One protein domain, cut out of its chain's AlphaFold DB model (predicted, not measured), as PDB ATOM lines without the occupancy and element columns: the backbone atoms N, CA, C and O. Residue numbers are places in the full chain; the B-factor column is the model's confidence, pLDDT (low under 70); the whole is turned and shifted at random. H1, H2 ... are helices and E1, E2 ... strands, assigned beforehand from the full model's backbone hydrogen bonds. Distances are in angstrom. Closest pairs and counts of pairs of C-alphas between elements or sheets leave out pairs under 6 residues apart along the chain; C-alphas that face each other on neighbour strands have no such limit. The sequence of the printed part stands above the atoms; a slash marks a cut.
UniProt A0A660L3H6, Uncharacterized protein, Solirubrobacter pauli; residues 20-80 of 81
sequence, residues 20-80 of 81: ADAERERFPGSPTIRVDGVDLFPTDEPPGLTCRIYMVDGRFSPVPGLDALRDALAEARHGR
ATOM      1  N   ALA A  20     149.140 188.582 155.113       92.75
ATOM      2  CA  ALA A  20     147.866 187.865 155.122       92.75
ATOM      3  C   ALA A  20     147.532 187.305 156.518       92.75
ATOM      4  O   ALA A  20     146.373 187.323 156.944       92.75
ATOM      5  N   ASP A  21     148.538 186.828 157.256       91.81
ATOM      6  CA  ASP A  21     148.429 186.471 158.669       91.81
ATOM      7  C   ASP A  21     148.021 187.679 159.515       91.81
ATOM      8  O   ASP A  21     147.085 187.578 160.313       91.81
ATOM      9  N   ALA A  22     148.681 188.822 159.314       90.56
ATOM     10  CA  ALA A  22     148.389 190.042 160.058       90.56
ATOM     11  C   ALA A  22     146.960 190.552 159.797       90.56
ATOM     12  O   ALA A  22     146.246 190.887 160.741       90.56
ATOM     13  N   GLU A  23     146.500 190.552 158.545       91.75
ATOM     14  CA  GLU A  23     145.135 190.942 158.174       91.75
ATOM     15  C   GLU A  23     144.083 190.024 158.801       91.75
ATOM     16  O   GLU A  23     143.132 190.493 159.438       91.75
ATOM     17  N   ARG A  24     144.268 188.705 158.673       90.00
ATOM     18  CA  ARG A  24     143.341 187.702 159.211       90.00
ATOM     19  C   ARG A  24     143.203 187.810 160.728       90.00
ATOM     20  O   ARG A  24     142.106 187.662 161.262       90.00
ATOM     21  N   GLU A  25     144.306 188.080 161.417       88.50
ATOM     22  CA  GLU A  25     144.352 188.237 162.873       88.50
ATOM     23  C   GLU A  25     144.036 189.664 163.335       88.50
ATOM     24  O   GLU A  25     144.096 189.939 164.542       88.50
ATOM     25  N   ARG A  26     143.724 190.572 162.394       90.38
ATOM     26  CA  ARG A  26     143.560 192.015 162.624       90.38
ATOM     27  C   ARG A  26     144.678 192.557 163.512       90.38
ATOM     28  O   ARG A  26     144.414 193.193 164.526       90.38
ATOM     29  N   PHE A  27     145.910 192.160 163.221       91.75
ATOM     30  CA  PHE A  27     147.098 192.445 164.011       91.75
ATOM     31  C   PHE A  27     147.625 193.840 163.659       91.75
ATOM     32  O   PHE A  27     148.224 193.987 162.596       91.75
ATOM     33  N   PRO A  28     147.435 194.859 164.519       91.69
ATOM     34  CA  PRO A  28     147.848 196.231 164.212       91.69
ATOM     35  C   PRO A  28     149.363 196.448 164.348       91.69
ATOM     36  O   PRO A  28     149.859 197.533 164.066       91.69
ATOM     37  N   GLY A  29     150.097 195.439 164.828       92.19
ATOM     38  CA  GLY A  29     151.543 195.480 165.002       92.19
ATOM     39  C   GLY A  29     152.010 194.912 166.343       92.19
ATOM     40  O   GLY A  29     151.229 194.623 167.252       92.19
ATOM     41  N   SER A  30     153.321 194.748 166.484       91.81
ATOM     42  CA  SER A  30     153.972 194.207 167.677       91.81
ATOM     43  C   SER A  30     154.448 195.316 168.620       91.81
ATOM     44  O   SER A  30     155.044 196.276 168.139       91.81
ATOM     45  N   PRO A  31     154.316 195.185 169.949       91.31
ATOM     46  CA  PRO A  31     153.563 194.158 170.665       91.31
ATOM     47  C   PRO A  31     152.061 194.475 170.662       91.31
ATOM     48  O   PRO A  31     151.686 195.622 170.878       91.31
ATOM     49  N   THR A  32     151.208 193.460 170.501       91.94
ATOM     50  CA  THR A  32     149.756 193.550 170.742       91.94
ATOM     51  C   THR A  32     149.383 192.586 171.859       91.94
ATOM     52  O   THR A  32     149.741 191.408 171.808       91.94
ATOM     53  N   ILE A  33     148.694 193.088 172.884       92.12
ATOM     54  CA  ILE A  33     148.354 192.330 174.092       92.12
ATOM     55  C   ILE A  33     146.841 192.167 174.123       92.12
ATOM     56  O   ILE A  33     146.116 193.154 174.221       92.12
ATOM     57  N   ARG A  34     146.374 190.918 174.037       92.00
ATOM     58  CA  ARG A  34     144.945 190.594 174.026       92.00
ATOM     59  C   ARG A  34     144.560 189.741 175.226       92.00
ATOM     60  O   ARG A  34     145.262 188.783 175.544       92.00
ATOM     61  N   VAL A  35     143.424 190.056 175.837       92.25
ATOM     62  CA  VAL A  35     142.758 189.229 176.856       92.25
ATOM     63  C   VAL A  35     141.427 188.783 176.272       92.25
ATOM     64  O   VAL A  35     140.691 189.605 175.740       92.25
ATOM     65  N   ASP A  36     141.170 187.473 176.271       88.69
ATOM     66  CA  ASP A  36     139.969 186.871 175.668       88.69
ATOM     67  C   ASP A  36     139.692 187.338 174.219       88.69
ATOM     68  O   ASP A  36     138.557 187.442 173.766       88.69
ATOM     69  N   GLY A  37     140.765 187.613 173.465       88.38
ATOM     70  CA  GLY A  37     140.714 188.075 172.073       88.38
ATOM     71  C   GLY A  37     140.577 189.592 171.887       88.38
ATOM     72  O   GLY A  37     140.714 190.063 170.759       88.38
ATOM     73  N   VAL A  38     140.386 190.359 172.962       91.12
ATOM     74  CA  VAL A  38     140.224 191.822 172.940       91.12
ATOM     75  C   VAL A  38     141.561 192.511 173.214       91.12
ATOM     76  O   VAL A  38     142.243 192.162 174.175       91.12
ATOM     77  N   ASP A  39     141.954 193.472 172.372       91.94
ATOM     78  CA  ASP A  39     143.175 194.273 172.570       91.94
ATOM     79  C   ASP A  39     143.006 195.230 173.755       91.94
ATOM     80  O   ASP A  39     142.039 195.989 173.811       91.94
ATOM     81  N   LEU A  40     143.957 195.200 174.689       94.00
ATOM     82  CA  LEU A  40     143.976 196.090 175.852       94.00
ATOM     83  C   LEU A  40     144.272 197.548 175.480       94.00
ATOM     84  O   LEU A  40     143.965 198.456 176.247       94.00
ATOM     85  N   PHE A  41     144.876 197.774 174.313       93.31
ATOM     86  CA  PHE A  41     145.218 199.094 173.803       93.31
ATOM     87  C   PHE A  41     144.716 199.206 172.358       93.31
ATOM     88  O   PHE A  41     145.506 199.034 171.436       93.31
ATOM     89  N   PRO A  42     143.422 199.444 172.105       90.88
ATOM     90  CA  PRO A  42     142.917 199.544 170.739       90.88
ATOM     91  C   PRO A  42     143.560 200.719 169.983       90.88
ATOM     92  O   PRO A  42     143.845 201.769 170.558       90.88
ATOM     93  N   THR A  43     143.789 200.527 168.687       89.00
ATOM     94  CA  THR A  43     144.299 201.537 167.747       89.00
ATOM     95  C   THR A  43     143.521 201.433 166.438       89.00
ATOM     96  O   THR A  43     143.069 200.343 166.080       89.00
ATOM     97  N   ASP A  44     143.385 202.550 165.728       88.44
ATOM     98  CA  ASP A  44     142.764 202.611 164.396       88.44
ATOM     99  C   ASP A  44     143.776 202.347 163.264       88.44
ATOM    100  O   ASP A  44     143.460 202.481 162.080       88.44
ATOM    101  N   GLU A  45     145.016 201.993 163.612       88.56
ATOM    102  CA  GLU A  45     146.045 201.638 162.638       88.56
ATOM    103  C   GLU A  45     145.667 200.368 161.857       88.56
ATOM    104  O   GLU A  45     145.148 199.402 162.431       88.56
ATOM    105  N   PRO A  46     145.935 200.336 160.537       89.94
ATOM    106  CA  PRO A  46     145.647 199.164 159.727       89.94
ATOM    107  C   PRO A  46     146.500 197.964 160.171       89.94
ATOM    108  O   PRO A  46     147.635 198.150 160.622       89.94
ATOM    109  N   PRO A  47     145.999 196.724 160.007       91.94
ATOM    110  CA  PRO A  47     146.790 195.537 160.282       91.94
ATOM    111  C   PRO A  47     148.077 195.484 159.456       91.94
ATOM    112  O   PRO A  47     148.084 195.840 158.278       91.94
ATOM    113  N   GLY A  48     149.157 194.994 160.057       91.94
ATOM    114  CA  GLY A  48     150.435 194.842 159.373       91.94
ATOM    115  C   GLY A  48     151.550 194.331 160.276       91.94
ATOM    116  O   GLY A  48     151.439 194.300 161.502       91.94
ATOM    117  N   LEU A  49     152.668 193.943 159.660       91.06
ATOM    118  CA  LEU A  49     153.897 193.546 160.357       91.06
ATOM    119  C   LEU A  49     154.691 194.772 160.838       91.06
ATOM    120  O   LEU A  49     155.868 194.948 160.532       91.06
ATOM    121  N   THR A  50     154.020 195.654 161.569       90.69
ATOM    122  CA  THR A  50     154.563 196.920 162.067       90.69
ATOM    123  C   THR A  50     154.930 196.817 163.545       90.69
ATOM    124  O   THR A  50     154.530 195.887 164.250       90.69
ATOM    125  N   CYS A  51     155.716 197.777 164.033       89.75
ATOM    126  CA  CYS A  51     155.951 197.957 165.462       89.75
ATOM    127  C   CYS A  51     154.996 199.024 166.003       89.75
ATOM    128  O   CYS A  51     154.902 200.109 165.431       89.75
ATOM    129  N   ARG A  52     154.337 198.738 167.125       92.38
ATOM    130  CA  ARG A  52     153.452 199.666 167.825       92.38
ATOM    131  C   ARG A  52     154.248 200.599 168.715       92.38
ATOM    132  O   ARG A  52     155.169 200.179 169.416       92.38
ATOM    133  N   ILE A  53     153.842 201.862 168.709       91.94
ATOM    134  CA  ILE A  53     154.416 202.903 169.549       91.94
ATOM    135  C   ILE A  53     153.347 203.384 170.526       91.94
ATOM    136  O   ILE A  53     152.245 203.758 170.139       91.94
ATOM    137  N   TYR A  54     153.698 203.385 171.804       90.00
ATOM    138  CA  TYR A  54     152.841 203.795 172.905       90.00
ATOM    139  C   TYR A  54     153.307 205.143 173.442       90.00
ATOM    140  O   TYR A  54     154.506 205.424 173.481       90.00
ATOM    141  N   MET A  55     152.368 205.971 173.888       91.31
ATOM    142  CA  MET A  55     152.684 207.200 174.606       91.31
ATOM    143  C   MET A  55     152.645 206.921 176.107       91.31
ATOM    144  O   MET A  55     151.606 206.553 176.646       91.31
ATOM    145  N   VAL A  56     153.785 207.078 176.773       92.94
ATOM    146  CA  VAL A  56     153.951 206.847 178.212       92.94
ATOM    147  C   VAL A  56     154.567 208.103 178.802       92.94
ATOM    148  O   VAL A  56     155.661 208.498 178.398       92.94
ATOM    149  N   ASP A  57     153.839 208.780 179.687       91.06
ATOM    150  CA  ASP A  57     154.267 210.037 180.319       91.06
ATOM    151  C   ASP A  57     154.765 211.093 179.310       91.06
ATOM    152  O   ASP A  57     155.772 211.775 179.512       91.06
ATOM    153  N   GLY A  58     154.079 211.194 178.166       91.94
ATOM    154  CA  GLY A  58     154.415 212.127 177.084       91.94
ATOM    155  C   GLY A  58     155.632 211.733 176.237       91.94
ATOM    156  O   GLY A  58     156.084 212.527 175.413       91.94
ATOM    157  N   ARG A  59     156.175 210.522 176.409       92.06
ATOM    158  CA  ARG A  59     157.282 209.983 175.606       92.06
ATOM    159  C   ARG A  59     156.832 208.774 174.799       92.06
ATOM    160  O   ARG A  59     156.011 207.981 175.248       92.06
ATOM    161  N   PHE A  60     157.409 208.618 173.613       93.31
ATOM    162  CA  PHE A  60     157.210 207.424 172.800       93.31
ATOM    163  C   PHE A  60     157.973 206.235 173.389       93.31
ATOM    164  O   PHE A  60     159.156 206.346 173.713       93.31
ATOM    165  N   SER A  61     157.294 205.099 173.501       91.62
ATOM    166  CA  SER A  61     157.814 203.844 174.035       91.62
ATOM    167  C   SER A  61     157.409 202.676 173.128       91.62
ATOM    168  O   SER A  61     156.280 202.655 172.637       91.62
ATOM    169  N   PRO A  62     158.278 201.673 172.914       90.31
ATOM    170  CA  PRO A  62     157.933 200.465 172.156       90.31
ATOM    171  C   PRO A  62     157.023 199.496 172.933       90.31
ATOM    172  O   PRO A  62     156.604 198.471 172.402       90.31
ATOM    173  N   VAL A  63     156.751 199.781 174.209       92.69
ATOM    174  CA  VAL A  63     155.885 198.987 175.089       92.69
ATOM    175  C   VAL A  63     154.937 199.906 175.864       92.69
ATOM    176  O   VAL A  63     155.312 201.051 176.146       92.69
ATOM    177  N   PRO A  64     153.732 199.437 176.231       92.94
ATOM    178  CA  PRO A  64     152.818 200.223 177.049       92.94
ATOM    179  C   PRO A  64     153.418 200.522 178.428       92.94
ATOM    180  O   PRO A  64     154.274 199.790 178.931       92.94
ATOM    181  N   GLY A  65     152.944 201.603 179.048       94.44
ATOM    182  CA  GLY A  65     153.310 201.951 180.418       94.44
ATOM    183  C   GLY A  65     152.890 200.849 181.390       94.44
ATOM    184  O   GLY A  65     151.824 200.254 181.238       94.44
ATOM    185  N   LEU A  66     153.728 200.568 182.389       93.56
ATOM    186  CA  LEU A  66     153.506 199.444 183.300       93.56
ATOM    187  C   LEU A  66     152.211 199.591 184.108       93.56
ATOM    188  O   LEU A  66     151.485 198.611 184.266       93.56
ATOM    189  N   ASP A  67     151.916 200.794 184.596       94.50
ATOM    190  CA  ASP A  67     150.710 201.039 185.390       94.50
ATOM    191  C   ASP A  67     149.454 200.986 184.512       94.50
ATOM    192  O   ASP A  67     148.532 200.245 184.832       94.50
ATOM    193  N   ALA A  68     149.489 201.588 183.318       93.44
ATOM    194  CA  ALA A  68     148.408 201.462 182.338       93.44
ATOM    195  C   ALA A  68     148.126 199.997 181.948       93.44
ATOM    196  O   ALA A  68     146.973 199.598 181.809       93.44
ATOM    197  N   LEU A  69     149.170 199.173 181.800       94.00
ATOM    198  CA  LEU A  69     149.017 197.740 181.542       94.00
ATOM    199  C   LEU A  69     148.389 197.002 182.730       94.00
ATOM    200  O   LEU A  69     147.548 196.129 182.521       94.00
ATOM    201  N   ARG A  70     148.785 197.323 183.966       94.50
ATOM    202  CA  ARG A  70     148.186 196.732 185.174       94.50
ATOM    203  C   ARG A  70     146.712 197.088 185.296       94.50
ATOM    204  O   ARG A  70     145.919 196.187 185.558       94.50
ATOM    205  N   ASP A  71     146.368 198.348 185.062       94.25
ATOM    206  CA  ASP A  71     144.993 198.836 185.116       94.25
ATOM    207  C   ASP A  71     144.145 198.150 184.041       94.25
ATOM    208  O   ASP A  71     143.138 197.523 184.358       94.25
ATOM    209  N   ALA A  72     144.606 198.131 182.786       94.00
ATOM    210  CA  ALA A  72     143.902 197.458 181.693       94.00
ATOM    211  C   ALA A  72     143.700 195.952 181.950       94.00
ATOM    212  O   ALA A  72     142.641 195.398 181.659       94.00
ATOM    213  N   LEU A  73     144.697 195.276 182.531       93.06
ATOM    214  CA  LEU A  73     144.580 193.871 182.930       93.06
ATOM    215  C   LEU A  73     143.603 193.671 184.092       93.06
ATOM    216  O   LEU A  73     142.913 192.651 184.124       93.06
ATOM    217  N   ALA A  74     143.560 194.586 185.061       91.75
ATOM    218  CA  ALA A  74     142.585 194.531 186.143       91.75
ATOM    219  C   ALA A  74     141.169 194.665 185.570       91.75
ATOM    220  O   ALA A  74     140.350 193.771 185.782       91.75
ATOM    221  N   GLU A  75     140.920 195.689 184.755       90.44
ATOM    222  CA  GLU A  75     139.628 195.914 184.102       90.44
ATOM    223  C   GLU A  75     139.187 194.705 183.265       90.44
ATOM    224  O   GLU A  75     138.079 194.199 183.444       90.44
ATOM    225  N   ALA A  76     140.076 194.147 182.436       88.44
ATOM    226  CA  ALA A  76     139.769 192.965 181.626       88.44
ATOM    227  C   ALA A  76     139.426 191.725 182.474       88.44
ATOM    228  O   ALA A  76     138.576 190.922 182.098       88.44
ATOM    229  N   ARG A  77     140.051 191.561 183.648       82.56
ATOM    230  CA  ARG A  77     139.749 190.455 184.578       82.56
ATOM    231  C   ARG A  77     138.443 190.659 185.339       82.56
ATOM    232  O   ARG A  77     137.822 189.673 185.743       82.56
ATOM    233  N   HIS A  78     138.065 191.909 185.586       76.81
ATOM    234  CA  HIS A  78     136.828 192.265 186.276       76.81
ATOM    235  C   HIS A  78     135.620 192.284 185.323       76.81
ATOM    236  O   HIS A  78     134.501 192.021 185.759       76.81
ATOM    237  N   GLY A  79     135.846 192.487 184.023       59.34
ATOM    238  CA  GLY A  79     134.835 192.509 182.968       59.34
ATOM    239  C   GLY A  79     134.518 191.156 182.324       59.34
ATOM    240  O   GLY A  79     134.589 191.043 181.106       59.34
ATOM    241  N   ARG A  80     134.086 190.139 183.091       49.00
ATOM    242  CA  ARG A  80     133.298 189.024 182.509       49.00
ATOM    243  C   ARG A  80     131.893 189.514 182.106       49.00
ATOM    244  O   ARG A  80     130.909 189.128 182.740       49.00
TER     245      ARG A  80
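What this domain is: This is residues 20 to 80 of the 81 residues of an uncharacterized protein of Solirubrobacter pauli (UniProt A0A660L3H6). With little regular structure, this is a flat domain whose middle is a long winding stretch, residues 25 to 53, with short helix H1 on one side, longer helix H2 on the opposite side and the small hairpin E1 and E2 at a corner. The printed part has 61 residues, 24 in named elements ordered H1, E1, E2, H2; the class is mixed, the two-stranded sheet antiparallel. It is only just compact, close to loose, with a radius of gyration of the C-alphas of 12.2 A and spans of 32 by 32 by 15 A.

Where its parts are: H1, residues 20 to 24, begins at C-alpha 20 (147.866, 187.865, 155.122). E1 is residues 54 to 56 and E2 residues 59 to 61. H2, residues 66 to 78, is 18.4 A long and ends at C-alpha 78 (136.828, 192.265, 186.276).

How they stand to each other: H1 is apart from E2 and H2. Residues 34 to 35 pair antiparallel with 38 to 39. E1 and E2 form a hairpin at 132 degrees; N 54 and O 61 are 2.8 A apart, within hydrogen-bond range. E1 and H2 are apart. In H1 and H2 every O i to N i+4 pair is within hydrogen-bond range.

The domain as a whole: The farthest C-alphas, of Ala 20 and Asp 57, are 34.2 A apart. The printed part has no cut; the link H1 to E1 is long. Residues 79 to 80 are under pLDDT 70.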